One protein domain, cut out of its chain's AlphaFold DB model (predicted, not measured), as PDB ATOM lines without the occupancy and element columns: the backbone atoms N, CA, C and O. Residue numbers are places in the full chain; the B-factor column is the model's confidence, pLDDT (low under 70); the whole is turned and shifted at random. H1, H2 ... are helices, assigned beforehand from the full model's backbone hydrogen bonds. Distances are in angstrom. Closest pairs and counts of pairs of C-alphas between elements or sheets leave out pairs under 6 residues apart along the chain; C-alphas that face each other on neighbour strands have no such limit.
ATOM      1  N   ALA A  91     138.425 265.485 288.077       66.62
ATOM      2  CA  ALA A  91     138.059 265.002 289.405       66.62
ATOM      3  C   ALA A  91     138.196 266.095 290.480       66.62
ATOM      4  O   ALA A  91     137.287 266.297 291.280       66.62
ATOM      5  N   THR A  92     139.284 266.867 290.461       68.75
ATOM      6  CA  THR A  92     139.509 267.987 291.385       68.75
ATOM      7  C   THR A  92     138.517 269.127 291.147       68.75
ATOM      8  O   THR A  92     137.985 269.683 292.107       68.75
ATOM      9  N   ILE A  93     138.222 269.463 289.885       72.12
ATOM     10  CA  ILE A  93     137.189 270.457 289.545       72.12
ATOM     11  C   ILE A  93     135.833 269.992 290.063       72.12
ATOM     12  O   ILE A  93     135.131 270.766 290.709       72.12
ATOM     13  N   ALA A  94     135.478 268.732 289.815       75.94
ATOM     14  CA  ALA A  94     134.222 268.151 290.251       75.94
ATOM     15  C   ALA A  94     134.088 268.147 291.781       75.94
ATOM     16  O   ALA A  94     133.067 268.593 292.306       75.94
ATOM     17  N   ALA A  95     135.138 267.735 292.495       76.88
ATOM     18  CA  ALA A  95     135.185 267.752 293.954       76.88
ATOM     19  C   ALA A  95     134.994 269.168 294.515       76.88
ATOM     20  O   ALA A  95     134.131 269.383 295.370       76.88
ATOM     21  N   LYS A  96     135.728 270.156 293.986       77.38
ATOM     22  CA  LYS A  96     135.601 271.561 294.403       77.38
ATOM     23  C   LYS A  96     134.237 272.152 294.049       77.38
ATOM     24  O   LYS A  96     133.660 272.882 294.847       77.38
ATOM     25  N   ALA A  97     133.697 271.837 292.874       83.38
ATOM     26  CA  ALA A  97     132.382 272.304 292.441       83.38
ATOM     27  C   ALA A  97     131.272 271.816 293.381       83.38
ATOM     28  O   ALA A  97     130.428 272.603 293.810       83.38
ATOM     29  N   VAL A  98     131.318 270.533 293.749       85.75
ATOM     30  CA  VAL A  98     130.413 269.927 294.734       85.75
ATOM     31  C   VAL A  98     130.606 270.543 296.124       85.75
ATOM     32  O   VAL A  98     129.626 270.814 296.821       85.75
ATOM     33  N   GLU A  99     131.851 270.801 296.528       83.69
ATOM     34  CA  GLU A  99     132.166 271.447 297.802       83.69
ATOM     35  C   GLU A  99     131.575 272.861 297.889       83.69
ATOM     36  O   GLU A  99     130.812 273.137 298.816       83.69
ATOM     37  N   PHE A 100     131.829 273.727 296.905       81.81
ATOM     38  CA  PHE A 100     131.299 275.095 296.902       81.81
ATOM     39  C   PHE A 100     129.781 275.153 296.785       81.81
ATOM     40  O   PHE A 100     129.143 276.032 297.371       81.81
ATOM     41  N   ALA A 101     129.187 274.231 296.031       84.12
ATOM     42  CA  ALA A 101     127.741 274.126 295.925       84.12
ATOM     43  C   ALA A 101     127.113 273.855 297.299       84.12
ATOM     44  O   ALA A 101     126.204 274.570 297.729       84.12
ATOM     45  N   TYR A 102     127.674 272.896 298.039       81.75
ATOM     46  CA  TYR A 102     127.273 272.637 299.416       81.75
ATOM     47  C   TYR A 102     127.495 273.863 300.317       81.75
ATOM     48  O   TYR A 102     126.572 274.281 301.021       81.75
ATOM     49  N   GLU A 103     128.681 274.480 300.269       77.94
ATOM     50  CA  GLU A 103     129.008 275.652 301.092       77.94
ATOM     51  C   GLU A 103     128.033 276.816 300.854       77.94
ATOM     52  O   GLU A 103     127.535 277.405 301.816       77.94
ATOM     53  N   THR A 104     127.673 277.090 299.599       73.62
ATOM     54  CA  THR A 104     126.720 278.151 299.230       73.62
ATOM     55  C   THR A 104     125.352 277.942 299.887       73.62
ATOM     56  O   THR A 104     124.786 278.882 300.450       73.62
ATOM     57  N   LEU A 105     124.835 276.707 299.885       69.94
ATOM     58  CA  LEU A 105     123.570 276.375 300.554       69.94
ATOM     59  C   LEU A 105     123.698 276.434 302.075       69.94
ATOM     60  O   LEU A 105     122.796 276.925 302.754       69.94
ATOM     61  N   THR A 106     124.824 275.994 302.637       67.44
ATOM     62  CA  THR A 106     125.027 276.116 304.085       67.44
ATOM     63  C   THR A 106     125.104 277.572 304.540       67.44
ATOM     64  O   THR A 106     124.473 277.902 305.545       67.44
ATOM     65  N   ALA A 107     125.791 278.445 303.795       63.53
ATOM     66  CA  ALA A 107     125.973 279.859 304.114       63.53
ATOM     67  C   ALA A 107     124.661 280.653 304.029       63.53
ATOM     68  O   ALA A 107     124.348 281.406 304.951       63.53
ATOM     69  N   GLN A 108     123.854 280.429 302.985       59.22
ATOM     70  CA  GLN A 108     122.524 281.048 302.862       59.22
ATOM     71  C   GLN A 108     121.628 280.729 304.061       59.22
ATOM     72  O   GLN A 108     120.838 281.564 304.495       59.22
ATOM     73  N   VAL A 109     121.778 279.536 304.631       49.62
ATOM     74  CA  VAL A 109     120.911 279.075 305.712       49.62
ATOM     75  C   VAL A 109     121.558 279.320 307.096       49.62
ATOM     76  O   VAL A 109     120.876 279.303 308.115       49.62
ATOM     77  N   ALA A 110     122.876 279.565 307.202       50.50
ATOM     78  CA  ALA A 110     123.565 279.839 308.479       50.50
ATOM     79  C   ALA A 110     123.087 281.153 309.120       50.50
ATOM     80  O   ALA A 110     123.050 281.270 310.344       50.50
ATOM     81  N   ILE A 111     122.608 282.074 308.281       51.44
ATOM     82  CA  ILE A 111     121.952 283.334 308.648       51.44
ATOM     83  C   ILE A 111     120.643 283.096 309.441       51.44
ATOM     84  O   ILE A 111     120.161 284.005 310.111       51.44
ATOM     85  N   LEU A 112     120.085 281.877 309.430       49.84
ATOM     86  CA  LEU A 112     118.805 281.528 310.067       49.84
ATOM     87  C   LEU A 112     118.942 280.740 311.384       49.84
ATOM     88  O   LEU A 112     117.941 280.254 311.909       49.84
ATOM     89  N   THR A 113     120.153 280.569 311.922       52.38
ATOM     90  CA  THR A 113     120.364 279.730 313.118       52.38
ATOM     91  C   THR A 113     120.091 280.532 314.405       52.38
ATOM     92  O   THR A 113     120.720 281.576 314.582       52.38
ATOM     93  N   PRO A 114     119.183 280.098 315.307       50.78
ATOM     94  CA  PRO A 114     118.892 280.826 316.542       50.78
ATOM     95  C   PRO A 114     120.033 280.715 317.562       50.78
ATOM     96  O   PRO A 114     120.761 279.726 317.601       50.78
ATOM     97  N   ASP A 115     120.142 281.730 318.417       51.72
ATOM     98  CA  ASP A 115     121.115 281.848 319.507       51.72
ATOM     99  C   ASP A 115     120.828 280.788 320.601       51.72
ATOM    100  O   ASP A 115     119.848 280.895 321.344       51.72
ATOM    101  N   LEU A 116     121.625 279.712 320.665       50.59
ATOM    102  CA  LEU A 116     121.386 278.542 321.528       50.59
ATOM    103  C   LEU A 116     122.385 278.482 322.707       50.59
ATOM    104  O   LEU A 116     123.595 278.601 322.525       50.59
ATOM    105  N   LYS A 117     121.886 278.279 323.943       52.25
ATOM    106  CA  LYS A 117     122.693 278.222 325.185       52.25
ATOM    107  C   LYS A 117     123.202 276.811 325.532       52.25
ATOM    108  O   LYS A 117     122.466 275.837 325.483       52.25
ATOM    109  N   ARG A 118     124.457 276.790 325.992       53.75
ATOM    110  CA  ARG A 118     125.502 275.744 325.999       53.75
ATOM    111  C   ARG A 118     125.210 274.238 326.156       53.75
ATOM    112  O   ARG A 118     125.990 273.513 325.556       53.75
ATOM    113  N   ASP A 119     124.186 273.746 326.859       49.88
ATOM    114  CA  ASP A 119     124.181 272.309 327.239       49.88
ATOM    115  C   ASP A 119     123.107 271.460 326.525       49.88
ATOM    116  O   ASP A 119     123.455 270.440 325.938       49.88
ATOM    117  N   ASP A 120     121.855 271.918 326.415       51.78
ATOM    118  CA  ASP A 120     120.869 271.320 325.482       51.78
ATOM    119  C   ASP A 120     121.123 271.770 324.035       51.78
ATOM    120  O   ASP A 120     120.672 271.156 323.068       51.78
ATOM    121  N   ALA A 121     121.871 272.867 323.874       58.34
ATOM    122  CA  ALA A 121     122.183 273.438 322.578       58.34
ATOM    123  C   ALA A 121     122.966 272.485 321.694       58.34
ATOM    124  O   ALA A 121     122.750 272.539 320.497       58.34
ATOM    125  N   GLN A 122     123.861 271.651 322.232       60.84
ATOM    126  CA  GLN A 122     124.745 270.861 321.378       60.84
ATOM    127  C   GLN A 122     124.001 269.699 320.713       60.84
ATOM    128  O   GLN A 122     124.090 269.550 319.501       60.84
ATOM    129  N   GLU A 123     123.207 268.934 321.468       61.28
ATOM    130  CA  GLU A 123     122.406 267.838 320.908       61.28
ATOM    131  C   GLU A 123     121.302 268.371 319.979       61.28
ATOM    132  O   GLU A 123     121.092 267.839 318.888       61.28
ATOM    133  N   ILE A 124     120.660 269.488 320.349       64.19
ATOM    134  CA  ILE A 124     119.687 270.181 319.489       64.19
ATOM    135  C   ILE A 124     120.367 270.742 318.232       64.19
ATOM    136  O   ILE A 124     119.800 270.664 317.144       64.19
ATOM    137  N   PHE A 125     121.581 271.282 318.353       66.81
ATOM    138  CA  PHE A 125     122.369 271.787 317.232       66.81
ATOM    139  C   PHE A 125     122.784 270.656 316.297       66.81
ATOM    140  O   PHE A 125     122.624 270.801 315.091       66.81
ATOM    141  N   ASP A 126     123.258 269.529 316.823       68.62
ATOM    142  CA  ASP A 126     123.684 268.381 316.022       68.62
ATOM    143  C   ASP A 126     122.488 267.724 315.314       68.62
ATOM    144  O   ASP A 126     122.579 267.405 314.126       68.62
ATOM    145  N   ALA A 127     121.334 267.612 315.981       70.25
ATOM    146  CA  ALA A 127     120.095 267.135 315.367       70.25
ATOM    147  C   ALA A 127     119.565 268.103 314.293       70.25
ATOM    148  O   ALA A 127     119.193 267.671 313.199       70.25
ATOM    149  N   ALA A 128     119.570 269.411 314.567       70.44
ATOM    150  CA  ALA A 128     119.172 270.435 313.600       70.44
ATOM    151  C   ALA A 128     120.135 270.494 312.403       70.44
ATOM    152  O   ALA A 128     119.702 270.652 311.262       70.44
ATOM    153  N   TRP A 129     121.435 270.327 312.649       73.56
ATOM    154  CA  TRP A 129     122.463 270.245 311.618       73.56
ATOM    155  C   TRP A 129     122.267 269.006 310.745       73.56
ATOM    156  O   TRP A 129     122.233 269.131 309.525       73.56
ATOM    157  N   ALA A 130     122.055 267.831 311.344       75.50
ATOM    158  CA  ALA A 130     121.814 266.587 310.614       75.50
ATOM    159  C   ALA A 130     120.527 266.639 309.774       75.50
ATOM    160  O   ALA A 130     120.552 266.273 308.596       75.50
ATOM    161  N   ALA A 131     119.420 267.133 310.342       77.00
ATOM    162  CA  ALA A 131     118.166 267.331 309.612       77.00
ATOM    163  C   ALA A 131     118.379 268.239 308.391       77.00
ATOM    164  O   ALA A 131     117.993 267.904 307.276       77.00
ATOM    165  N   ARG A 132     119.117 269.331 308.579       76.12
ATOM    166  CA  ARG A 132     119.398 270.301 307.523       76.12
ATOM    167  C   ARG A 132     120.370 269.798 306.460       76.12
ATOM    168  O   ARG A 132     120.196 270.100 305.281       76.12
ATOM    169  N   THR A 133     121.387 269.031 306.841       78.94
ATOM    170  CA  THR A 133     122.260 268.345 305.881       78.94
ATOM    171  C   THR A 133     121.445 267.377 305.023       78.94
ATOM    172  O   THR A 133     121.632 267.352 303.807       78.94
ATOM    173  N   ASN A 134     120.500 266.645 305.619       82.62
ATOM    174  CA  ASN A 134     119.597 265.769 304.875       82.62
ATOM    175  C   ASN A 134     118.669 266.550 303.934       82.62
ATOM    176  O   ASN A 134     118.482 266.111 302.802       82.62
ATOM    177  N   ASP A 135     118.165 267.718 304.341       83.25
ATOM    178  CA  ASP A 135     117.357 268.586 303.473       83.25
ATOM    179  C   ASP A 135     118.160 269.097 302.265       83.25
ATOM    180  O   ASP A 135     117.672 269.081 301.135       83.25
ATOM    181  N   ILE A 136     119.418 269.512 302.471       82.50
ATOM    182  CA  ILE A 136     120.317 269.929 301.380       82.50
ATOM    183  C   ILE A 136     120.565 268.766 300.411       82.50
ATOM    184  O   ILE A 136     120.469 268.952 299.196       82.50
ATOM    185  N   ILE A 137     120.855 267.571 300.935       86.06
ATOM    186  CA  ILE A 137     121.048 266.368 300.115       86.06
ATOM    187  C   ILE A 137     119.775 266.054 299.328       86.06
ATOM    188  O   ILE A 137     119.859 265.832 298.125       86.06
ATOM    189  N   ALA A 138     118.608 266.078 299.977       86.56
ATOM    190  CA  ALA A 138     117.330 265.794 299.335       86.56
ATOM    191  C   ALA A 138     117.031 266.786 298.203       86.56
ATOM    192  O   ALA A 138     116.629 266.365 297.120       86.56
ATOM    193  N   ASN A 139     117.282 268.078 298.423       85.69
ATOM    194  CA  ASN A 139     117.094 269.103 297.399       85.69
ATOM    195  C   ASN A 139     117.999 268.869 296.183       85.69
ATOM    196  O   ASN A 139     117.522 268.951 295.057       85.69
ATOM    197  N   ILE A 140     119.281 268.546 296.392       87.31
ATOM    198  CA  ILE A 140     120.222 268.275 295.293       87.31
ATOM    199  C   ILE A 140     119.893 266.945 294.588       87.31
ATOM    200  O   ILE A 140     119.986 266.862 293.365       87.31
ATOM    201  N   ASP A 141     119.479 265.908 295.321       89.38
ATOM    202  CA  ASP A 141     119.117 264.601 294.750       89.38
ATOM    203  C   ASP A 141     117.828 264.649 293.914       89.38
ATOM    204  O   ASP A 141     117.676 263.859 292.982       89.38
ATOM    205  N   GLN A 142     116.910 265.568 294.227       89.75
ATOM    206  CA  GLN A 142     115.678 265.782 293.461       89.75
ATOM    207  C   GLN A 142     115.889 266.623 292.193       89.75
ATOM    208  O   GLN A 142     115.002 266.649 291.337       89.75
ATOM    209  N   MET A 143     117.038 267.292 292.044       91.12
ATOM    210  CA  MET A 143     117.345 268.042 290.826       91.12
ATOM    211  C   MET A 143     117.479 267.084 289.633       91.12
ATOM    212  O   MET A 143     118.195 266.080 289.724       91.12
ATOM    213  N   PRO A 144     116.867 267.402 288.477       93.38
ATOM    214  CA  PRO A 144     117.200 266.748 287.221       93.38
ATOM    215  C   PRO A 144     118.711 266.785 286.991       93.38
ATOM    216  O   PRO A 144     119.363 267.793 287.255       93.38
ATOM    217  N   ASP A 145     119.275 265.704 286.458       85.62
ATOM    218  CA  ASP A 145     120.730 265.551 286.364       85.62
ATOM    219  C   ASP A 145     121.421 266.725 285.641       85.62
ATOM    220  O   ASP A 145     122.429 267.246 286.109       85.62
ATOM    221  N   ALA A 146     120.817 267.225 284.559       86.25
ATOM    222  CA  ALA A 146     121.311 268.400 283.843       86.25
ATOM    223  C   ALA A 146     121.294 269.683 284.698       86.25
ATOM    224  O   ALA A 146     122.218 270.491 284.615       86.25
ATOM    225  N   GLU A 147     120.265 269.876 285.526       90.38
ATOM    226  CA  GLU A 147     120.156 271.028 286.427       90.38
ATOM    227  C   GLU A 147     121.166 270.933 287.568       90.38
ATOM    228  O   GLU A 147     121.841 271.918 287.867       90.38
ATOM    229  N   ARG A 148     121.351 269.737 288.135       89.81
ATOM    230  CA  ARG A 148     122.352 269.470 289.173       89.81
ATOM    231  C   ARG A 148     123.775 269.749 288.688       89.81
ATOM    232  O   ARG A 148     124.551 270.405 289.377       89.81
ATOM    233  N   ILE A 149     124.109 269.296 287.481       88.12
ATOM    234  CA  ILE A 149     125.412 269.558 286.855       88.12
ATOM    235  C   ILE A 149     125.625 271.062 286.660       88.12
ATOM    236  O   ILE A 149     126.661 271.597 287.055       88.12
ATOM    237  N   ASN A 150     124.631 271.759 286.101       88.44
ATOM    238  CA  ASN A 150     124.699 273.209 285.908       88.44
ATOM    239  C   ASN A 150     124.855 273.954 287.236       88.44
ATOM    240  O   ASN A 150     125.603 274.928 287.312       88.44
ATOM    241  N   TYR A 151     124.177 273.480 288.280       89.12
ATOM    242  CA  TYR A 151     124.272 274.023 289.624       89.12
ATOM    243  C   TYR A 151     125.696 273.900 290.195       89.12
ATOM    244  O   TYR A 151     126.253 274.903 290.646       89.12
ATOM    245  N   PHE A 152     126.332 272.727 290.096       88.56
ATOM    246  CA  PHE A 152     127.721 272.540 290.538       88.56
ATOM    247  C   PHE A 152     128.714 273.404 289.750       88.56
ATOM    248  O   PHE A 152     129.567 274.070 290.340       88.56
ATOM    249  N   ILE A 153     128.574 273.465 288.422       85.56
ATOM    250  CA  ILE A 153     129.422 274.314 287.568       85.56
ATOM    251  C   ILE A 153     129.272 275.791 287.952       85.56
ATOM    252  O   ILE A 153     130.267 276.512 288.047       85.56
ATOM    253  N   ALA A 154     128.041 276.252 288.184       85.44
ATOM    254  CA  ALA A 154     127.777 277.625 288.594       85.44
ATOM    255  C   ALA A 154     128.412 277.944 289.956       85.44
ATOM    256  O   ALA A 154     129.031 278.998 290.102       85.44
ATOM    257  N   ALA A 155     128.318 277.030 290.926       82.06
ATOM    258  CA  ALA A 155     128.952 277.199 292.231       82.06
ATOM    259  C   ALA A 155     130.478 277.331 292.119       82.06
ATOM    260  O   ALA A 155     131.063 278.232 292.719       82.06
ATOM    261  N   PHE A 156     131.113 276.501 291.287       80.25
ATOM    262  CA  PHE A 156     132.549 276.596 291.022       80.25
ATOM    263  C   PHE A 156     132.937 277.930 290.376       80.25
ATOM    264  O   PHE A 156     133.861 278.594 290.843       80.25
ATOM    265  N   ARG A 157     132.205 278.357 289.337       77.69
ATOM    266  CA  ARG A 157     132.443 279.643 288.656       77.69
ATOM    267  C   ARG A 157     132.307 280.839 289.600       77.69
ATOM    268  O   ARG A 157     133.069 281.789 289.482       77.69
ATOM    269  N   ASN A 158     131.353 280.795 290.526       75.88
ATOM    270  CA  ASN A 158     131.141 281.872 291.493       75.88
ATOM    271  C   ASN A 158     132.247 281.935 292.557       75.88
ATOM    272  O   ASN A 158     132.573 283.023 293.025       75.88
ATOM    273  N   ALA A 159     132.813 280.787 292.945       69.94
ATOM    274  CA  ALA A 159     133.897 280.711 293.924       69.94
ATOM    275  C   ALA A 159     135.268 281.093 293.334       69.94
ATOM    276  O   ALA A 159     136.090 281.695 294.024       69.94
ATOM    277  N   PHE A 160     135.510 280.778 292.060       68.06
ATOM    278  CA  PHE A 160     136.735 281.133 291.343       68.06
ATOM    279  C   PHE A 160     136.529 282.389 290.481       68.06
ATOM    280  O   PHE A 160     136.234 282.312 289.289       68.06
ATOM    281  N   THR A 161     136.710 283.571 291.074       54.94
ATOM    282  CA  THR A 161     136.721 284.846 290.334       54.94
ATOM    283  C   THR A 161     138.132 285.161 289.820       54.94
ATOM    284  O   THR A 161     139.014 285.445 290.628       54.94
ATOM    285  N   GLY A 162     138.370 285.136 288.502       52.31
ATOM    286  CA  GLY A 162     139.674 285.482 287.903       52.31
ATOM    287  C   GLY A 162     140.007 284.718 286.614       52.31
ATOM    288  O   GLY A 162     139.119 284.165 285.969       52.31
ATOM    289  N   THR A 163     141.295 284.671 286.247       46.12
ATOM    290  CA  THR A 163     141.853 283.974 285.061       46.12
ATOM    291  C   THR A 163     141.504 282.476 284.975       46.12
ATOM    292  O   THR A 163     141.514 281.906 283.881       46.12
ATOM    293  N   ASP A 164     141.102 281.863 286.090       50.94
ATOM    294  CA  ASP A 164     140.761 280.438 286.210       50.94
ATOM    295  C   ASP A 164     139.344 280.057 285.743       50.94
ATOM    296  O   ASP A 164     139.063 278.873 285.542       50.94
ATOM    297  N   SER A 165     138.439 281.015 285.493       50.62
ATOM    298  CA  SER A 165     137.080 280.693 285.010       50.62
ATOM    299  C   SER A 165     137.082 280.026 283.626       50.62
ATOM    300  O   SER A 165     136.160 279.294 283.275       50.62
ATOM    301  N   THR A 166     138.151 280.226 282.848       56.19
ATOM    302  CA  THR A 166     138.342 279.607 281.526       56.19
ATOM    303  C   THR A 166     138.645 278.105 281.597       56.19
ATOM    304  O   THR A 166     138.435 277.391 280.614       56.19
ATOM    305  N   VAL A 167     139.102 277.604 282.754       57.00
ATOM    306  CA  VAL A 167     139.450 276.189 282.948       57.00
ATOM    307  C   VAL A 167     138.195 275.325 282.911       57.00
ATOM    308  O   VAL A 167     138.145 274.356 282.155       57.00
ATOM    309  N   ILE A 168     137.150 275.705 283.655       60.88
ATOM    310  CA  ILE A 168     135.891 274.950 283.660       60.88
ATOM    311  C   ILE A 168     135.165 275.064 282.319       60.88
ATOM    312  O   ILE A 168     134.595 274.082 281.862       60.88
ATOM    313  N   ASP A 169     135.250 276.207 281.634       65.06
ATOM    314  CA  ASP A 169     134.623 276.395 280.322       65.06
ATOM    315  C   ASP A 169     135.196 275.443 279.267       65.06
ATOM    316  O   ASP A 169     134.454 274.955 278.414       65.06
ATOM    317  N   ARG A 170     136.489 275.107 279.347       62.94
ATOM    318  CA  ARG A 170     137.090 274.084 278.484       62.94
ATOM    319  C   ARG A 170     136.499 272.701 278.757       62.94
ATOM    320  O   ARG A 170     136.127 272.012 277.819       62.94
ATOM    321  N   TYR A 171     136.353 272.306 280.019       63.50
ATOM    322  CA  TYR A 171     135.778 271.002 280.373       63.50
ATOM    323  C   TYR A 171     134.278 270.907 280.073       63.50
ATOM    324  O   TYR A 171     133.808 269.883 279.584       63.50
ATOM    325  N   VAL A 172     133.536 271.993 280.294       65.19
ATOM    326  CA  VAL A 172     132.102 272.093 279.987       65.19
ATOM    327  C   VAL A 172     131.835 271.959 278.487       65.19
ATOM    328  O   VAL A 172     130.828 271.359 278.106       65.19
ATOM    329  N   ASN A 173     132.726 272.492 277.646       66.12
ATOM    330  CA  ASN A 173     132.549 272.504 276.195       66.12
ATOM    331  C   ASN A 173     133.207 271.303 275.488       66.12
ATOM    332  O   ASN A 173     132.583 270.724 274.601       66.12
ATOM    333  N   ASP A 174     134.418 270.901 275.890       66.25
ATOM    334  CA  ASP A 174     135.220 269.892 275.178       66.25
ATOM    335  C   ASP A 174     135.081 268.473 275.767       66.25
ATOM    336  O   ASP A 174     135.257 267.493 275.047       66.25
ATOM    337  N   GLN A 175     134.771 268.341 277.065       68.50
ATOM    338  CA  GLN A 175     134.777 267.063 277.807       68.50
ATOM    339  C   GLN A 175     133.523 266.898 278.682       68.50
ATOM    340  O   GLN A 175     133.570 266.482 279.841       68.50
ATOM    341  N   ARG A 176     132.364 267.235 278.109       75.38
ATOM    342  CA  ARG A 176     131.089 267.329 278.832       75.38
ATOM    343  C   ARG A 176     130.678 266.042 279.556       75.38
ATOM    344  O   ARG A 176     130.207 266.117 280.688       75.38
ATOM    345  N   GLU A 177     130.835 264.881 278.921       78.50
ATOM    346  CA  GLU A 177     130.446 263.595 279.524       78.50
ATOM    347  C   GLU A 177     131.419 263.152 280.628       78.50
ATOM    348  O   GLU A 177     130.981 262.627 281.650       78.50
ATOM    349  N   GLU A 178     132.718 263.430 280.483       73.44
ATOM    350  CA  GLU A 178     133.725 263.144 281.518       73.44
ATOM    351  C   GLU A 178     133.515 264.034 282.749       73.44
ATOM    352  O   GLU A 178     133.499 263.545 283.880       73.44
ATOM    353  N   LEU A 179     133.254 265.330 282.540       79.69
ATOM    354  CA  LEU A 179     132.905 266.259 283.616       79.69
ATOM    355  C   LEU A 179     131.608 265.845 284.324       79.69
ATOM    356  O   LEU A 179     131.524 265.903 285.549       79.69
ATOM    357  N   ARG A 180     130.600 265.395 283.572       84.94
ATOM    358  CA  ARG A 180     129.340 264.881 284.125       84.94
ATOM    359  C   ARG A 180     129.548 263.642 284.994       84.94
ATOM    360  O   ARG A 180     128.979 263.576 286.087       84.94
ATOM    361  N   ALA A 181     130.346 262.683 284.528       80.94
ATOM    362  CA  ALA A 181     130.669 261.482 285.292       80.94
ATOM    363  C   ALA A 181     131.391 261.842 286.599       80.94
ATOM    364  O   ALA A 181     130.932 261.454 287.672       80.94
ATOM    365  N   ALA A 182     132.426 262.681 286.521       80.69
ATOM    366  CA  ALA A 182     133.189 263.117 287.687       80.69
ATOM    367  C   ALA A 182     132.343 263.909 288.699       80.69
ATOM    368  O   ALA A 182     132.459 263.695 289.901       80.69
ATOM    369  N   LEU A 183     131.449 264.797 288.241       85.88
ATOM    370  CA  LEU A 183     130.520 265.526 289.117       85.88
ATOM    371  C   LEU A 183     129.532 264.594 289.823       85.88
ATOM    372  O   LEU A 183     129.188 264.816 290.983       85.88
ATOM    373  N   THR A 184     129.081 263.549 289.131       86.31
ATOM    374  CA  THR A 184     128.175 262.546 289.702       86.31
ATOM    375  C   THR A 184     128.880 261.720 290.775       86.31
ATOM    376  O   THR A 184     128.322 261.516 291.854       86.31
ATOM    377  N   GLU A 185     130.110 261.286 290.503       83.56
ATOM    378  CA  GLU A 185     130.952 260.545 291.446       83.56
ATOM    379  C   GLU A 185     131.299 261.391 292.676       83.56
ATOM    380  O   GLU A 185     130.993 260.995 293.802       83.56
ATOM    381  N   ALA A 186     131.800 262.612 292.470       83.62
ATOM    382  CA  ALA A 186     132.120 263.543 293.549       83.62
ATOM    383  C   ALA A 186     130.899 263.850 294.436       83.62
ATOM    384  O   ALA A 186     131.019 263.939 295.663       83.62
ATOM    385  N   TRP A 187     129.702 263.978 293.845       90.81
ATOM    386  CA  TRP A 187     128.472 264.144 294.619       90.81
ATOM    387  C   TRP A 187     128.131 262.897 295.437       90.81
ATOM    388  O   TRP A 187     127.808 263.021 296.620       90.81
ATOM    389  N   ALA A 188     128.232 261.703 294.849       85.94
ATOM    390  CA  ALA A 188     127.966 260.450 295.553       85.94
ATOM    391  C   ALA A 188     128.899 260.265 296.765       85.94
ATOM    392  O   ALA A 188     128.436 259.929 297.862       85.94
ATOM    393  N   GLU A 189     130.190 260.556 296.600       84.00
ATOM    394  CA  GLU A 189     131.178 260.500 297.679       84.00
ATOM    395  C   GLU A 189     130.889 261.524 298.778       84.00
ATOM    396  O   GLU A 189     130.825 261.177 299.966       84.00
ATOM    397  N   ARG A 190     130.658 262.787 298.396       82.19
ATOM    398  CA  ARG A 190     130.367 263.859 299.353       82.19
ATOM    399  C   ARG A 190     129.085 263.586 300.124       82.19
ATOM    400  O   ARG A 190     129.067 263.758 301.342       82.19
ATOM    401  N   ARG A 191     128.036 263.112 299.452       84.31
ATOM    402  CA  ARG A 191     126.788 262.673 300.085       84.31
ATOM    403  C   ARG A 191     127.059 261.606 301.141       84.31
ATOM    404  O   ARG A 191     126.614 261.755 302.276       84.31
ATOM    405  N   HIS A 192     127.799 260.555 300.795       81.31
ATOM    406  CA  HIS A 192     128.109 259.475 301.733       81.31
ATOM    407  C   HIS A 192     128.937 259.963 302.935       81.31
ATOM    408  O   HIS A 192     128.755 259.503 304.062       81.31
ATOM    409  N   PHE A 193     129.847 260.913 302.722       79.38
ATOM    410  CA  PHE A 193     130.593 261.562 303.799       79.38
ATOM    411  C   PHE A 193     129.679 262.376 304.733       79.38
ATOM    412  O   PHE A 193     129.725 262.199 305.951       79.38
ATOM    413  N   LEU A 194     128.794 263.203 304.170       76.88
ATOM    414  CA  LEU A 194     127.862 264.046 304.924       76.88
ATOM    415  C   LEU A 194     126.829 263.226 305.715       76.88
ATOM    416  O   LEU A 194     126.560 263.532 306.875       76.88
ATOM    417  N   GLN A 195     126.300 262.142 305.135       76.88
ATOM    418  CA  GLN A 195     125.345 261.244 305.804       76.88
ATOM    419  C   GLN A 195     125.947 260.509 307.010       76.88
ATOM    420  O   GLN A 195     125.219 260.121 307.920       76.88
ATOM    421  N   ARG A 196     127.276 260.351 307.055       75.00
ATOM    422  CA  ARG A 196     127.999 259.789 308.209       75.00
ATOM    423  C   ARG A 196     128.244 260.810 309.328       75.00
ATOM    424  O   ARG A 196     128.940 260.494 310.289       75.00
ATOM    425  N   GLY A 197     127.705 262.027 309.213       56.88
ATOM    426  CA  GLY A 197     127.840 263.086 310.219       56.88
ATOM    427  C   GLY A 197     129.232 263.721 310.268       56.88
ATOM    428  O   GLY A 197     129.542 264.461 311.200       56.88
TER     429      GLY A 197
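AT A GLANCE: This is residues 91 to 197 of the 206 residues of an uncharacterized protein of Bosea sp. AAP35 (UniProt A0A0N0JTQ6). This is an elongated, loosely built group of helices: H1 runs through the middle, steeply tilted to the long helices H2 and H5, and H3 crosses it nearly at a right angle. H2 and H5 run opposite ways and meet over only part of their length; the link after H1 and the first part of H2 make one end of the long axis, where residues 117 to 123 stick out, and H4 lies at the other end. The printed part has 107 residues, with five named helices, in the order H1, H2, H3, H4, H5, and no named strand, and its class is all helix. It is only just loose, close to compact, with a radius of gyration of the C-alphas of 15.8 A, and it spans 53 by 27 by 21 A.

IN THESE COORDINATES: H1 takes residues 91 to 110 and is 28.2 A long, from C-alpha 91 at (138.059, 265.002, 289.405). H2, residues 120 to 142, is the longest helix at 32.9 A and begins with C-alpha 120 at (120.869, 271.320, 325.482). H3 takes residues 145 to 159, 21.5 A, and H4 residues 165 to 174, 14.7 A. H5, residues 176 to 195, is 28.2 A long and ends with C-alpha 195 at (125.345, 261.244, 305.804).

HOW THE PARTS SIT: H3 and H5 are the hubs, touching three other helices each. H1 touches H3 about perpendicular, at 81 degrees, with the closest C-alphas, those of Ala 97 and Phe 156, 4.5 A apart. With residues 91 to 99 alone H1 touches H5, at a steep tilt of 50 degrees, the same way; the closest C-alphas, of Ala 94 and Leu 183, are 4.7 A apart. Residues 133 to 137 of H2 alone touch residues 191 to 195 of H5, at a shallow tilt of 24 degrees, opposite ways; the closest C-alphas, of Ile 137 and Arg 191, are 6.8 A apart. H3 and H5 only just touch, with 3 pairs of C-alphas within 8 A, the closest those of Ile 149 and Arg 180 at 6.7 A. H3 and H4 form a helical hairpin and also only just touch, with 3 such pairs, the closest those of Arg 157 and Ser 165 at 6.0 A. H2 and H4 are apart. In H1, H2, H3 and H5 every O i to N i+4 pair is within hydrogen-bond range; in H4 5 of 6 are.

THE WHOLE: The C-alphas farthest apart are those of Asp 119 and Asp 174, at 53.3 A. The printed part has no cut and no long link; the link from H1 to H2, 9 residues, is short, and the other three are tight. The mean pLDDT of the printed part is 73.0, and 42 residues are under 70: residues 91 to 92, 105 to 126, 159 to 175 and 197.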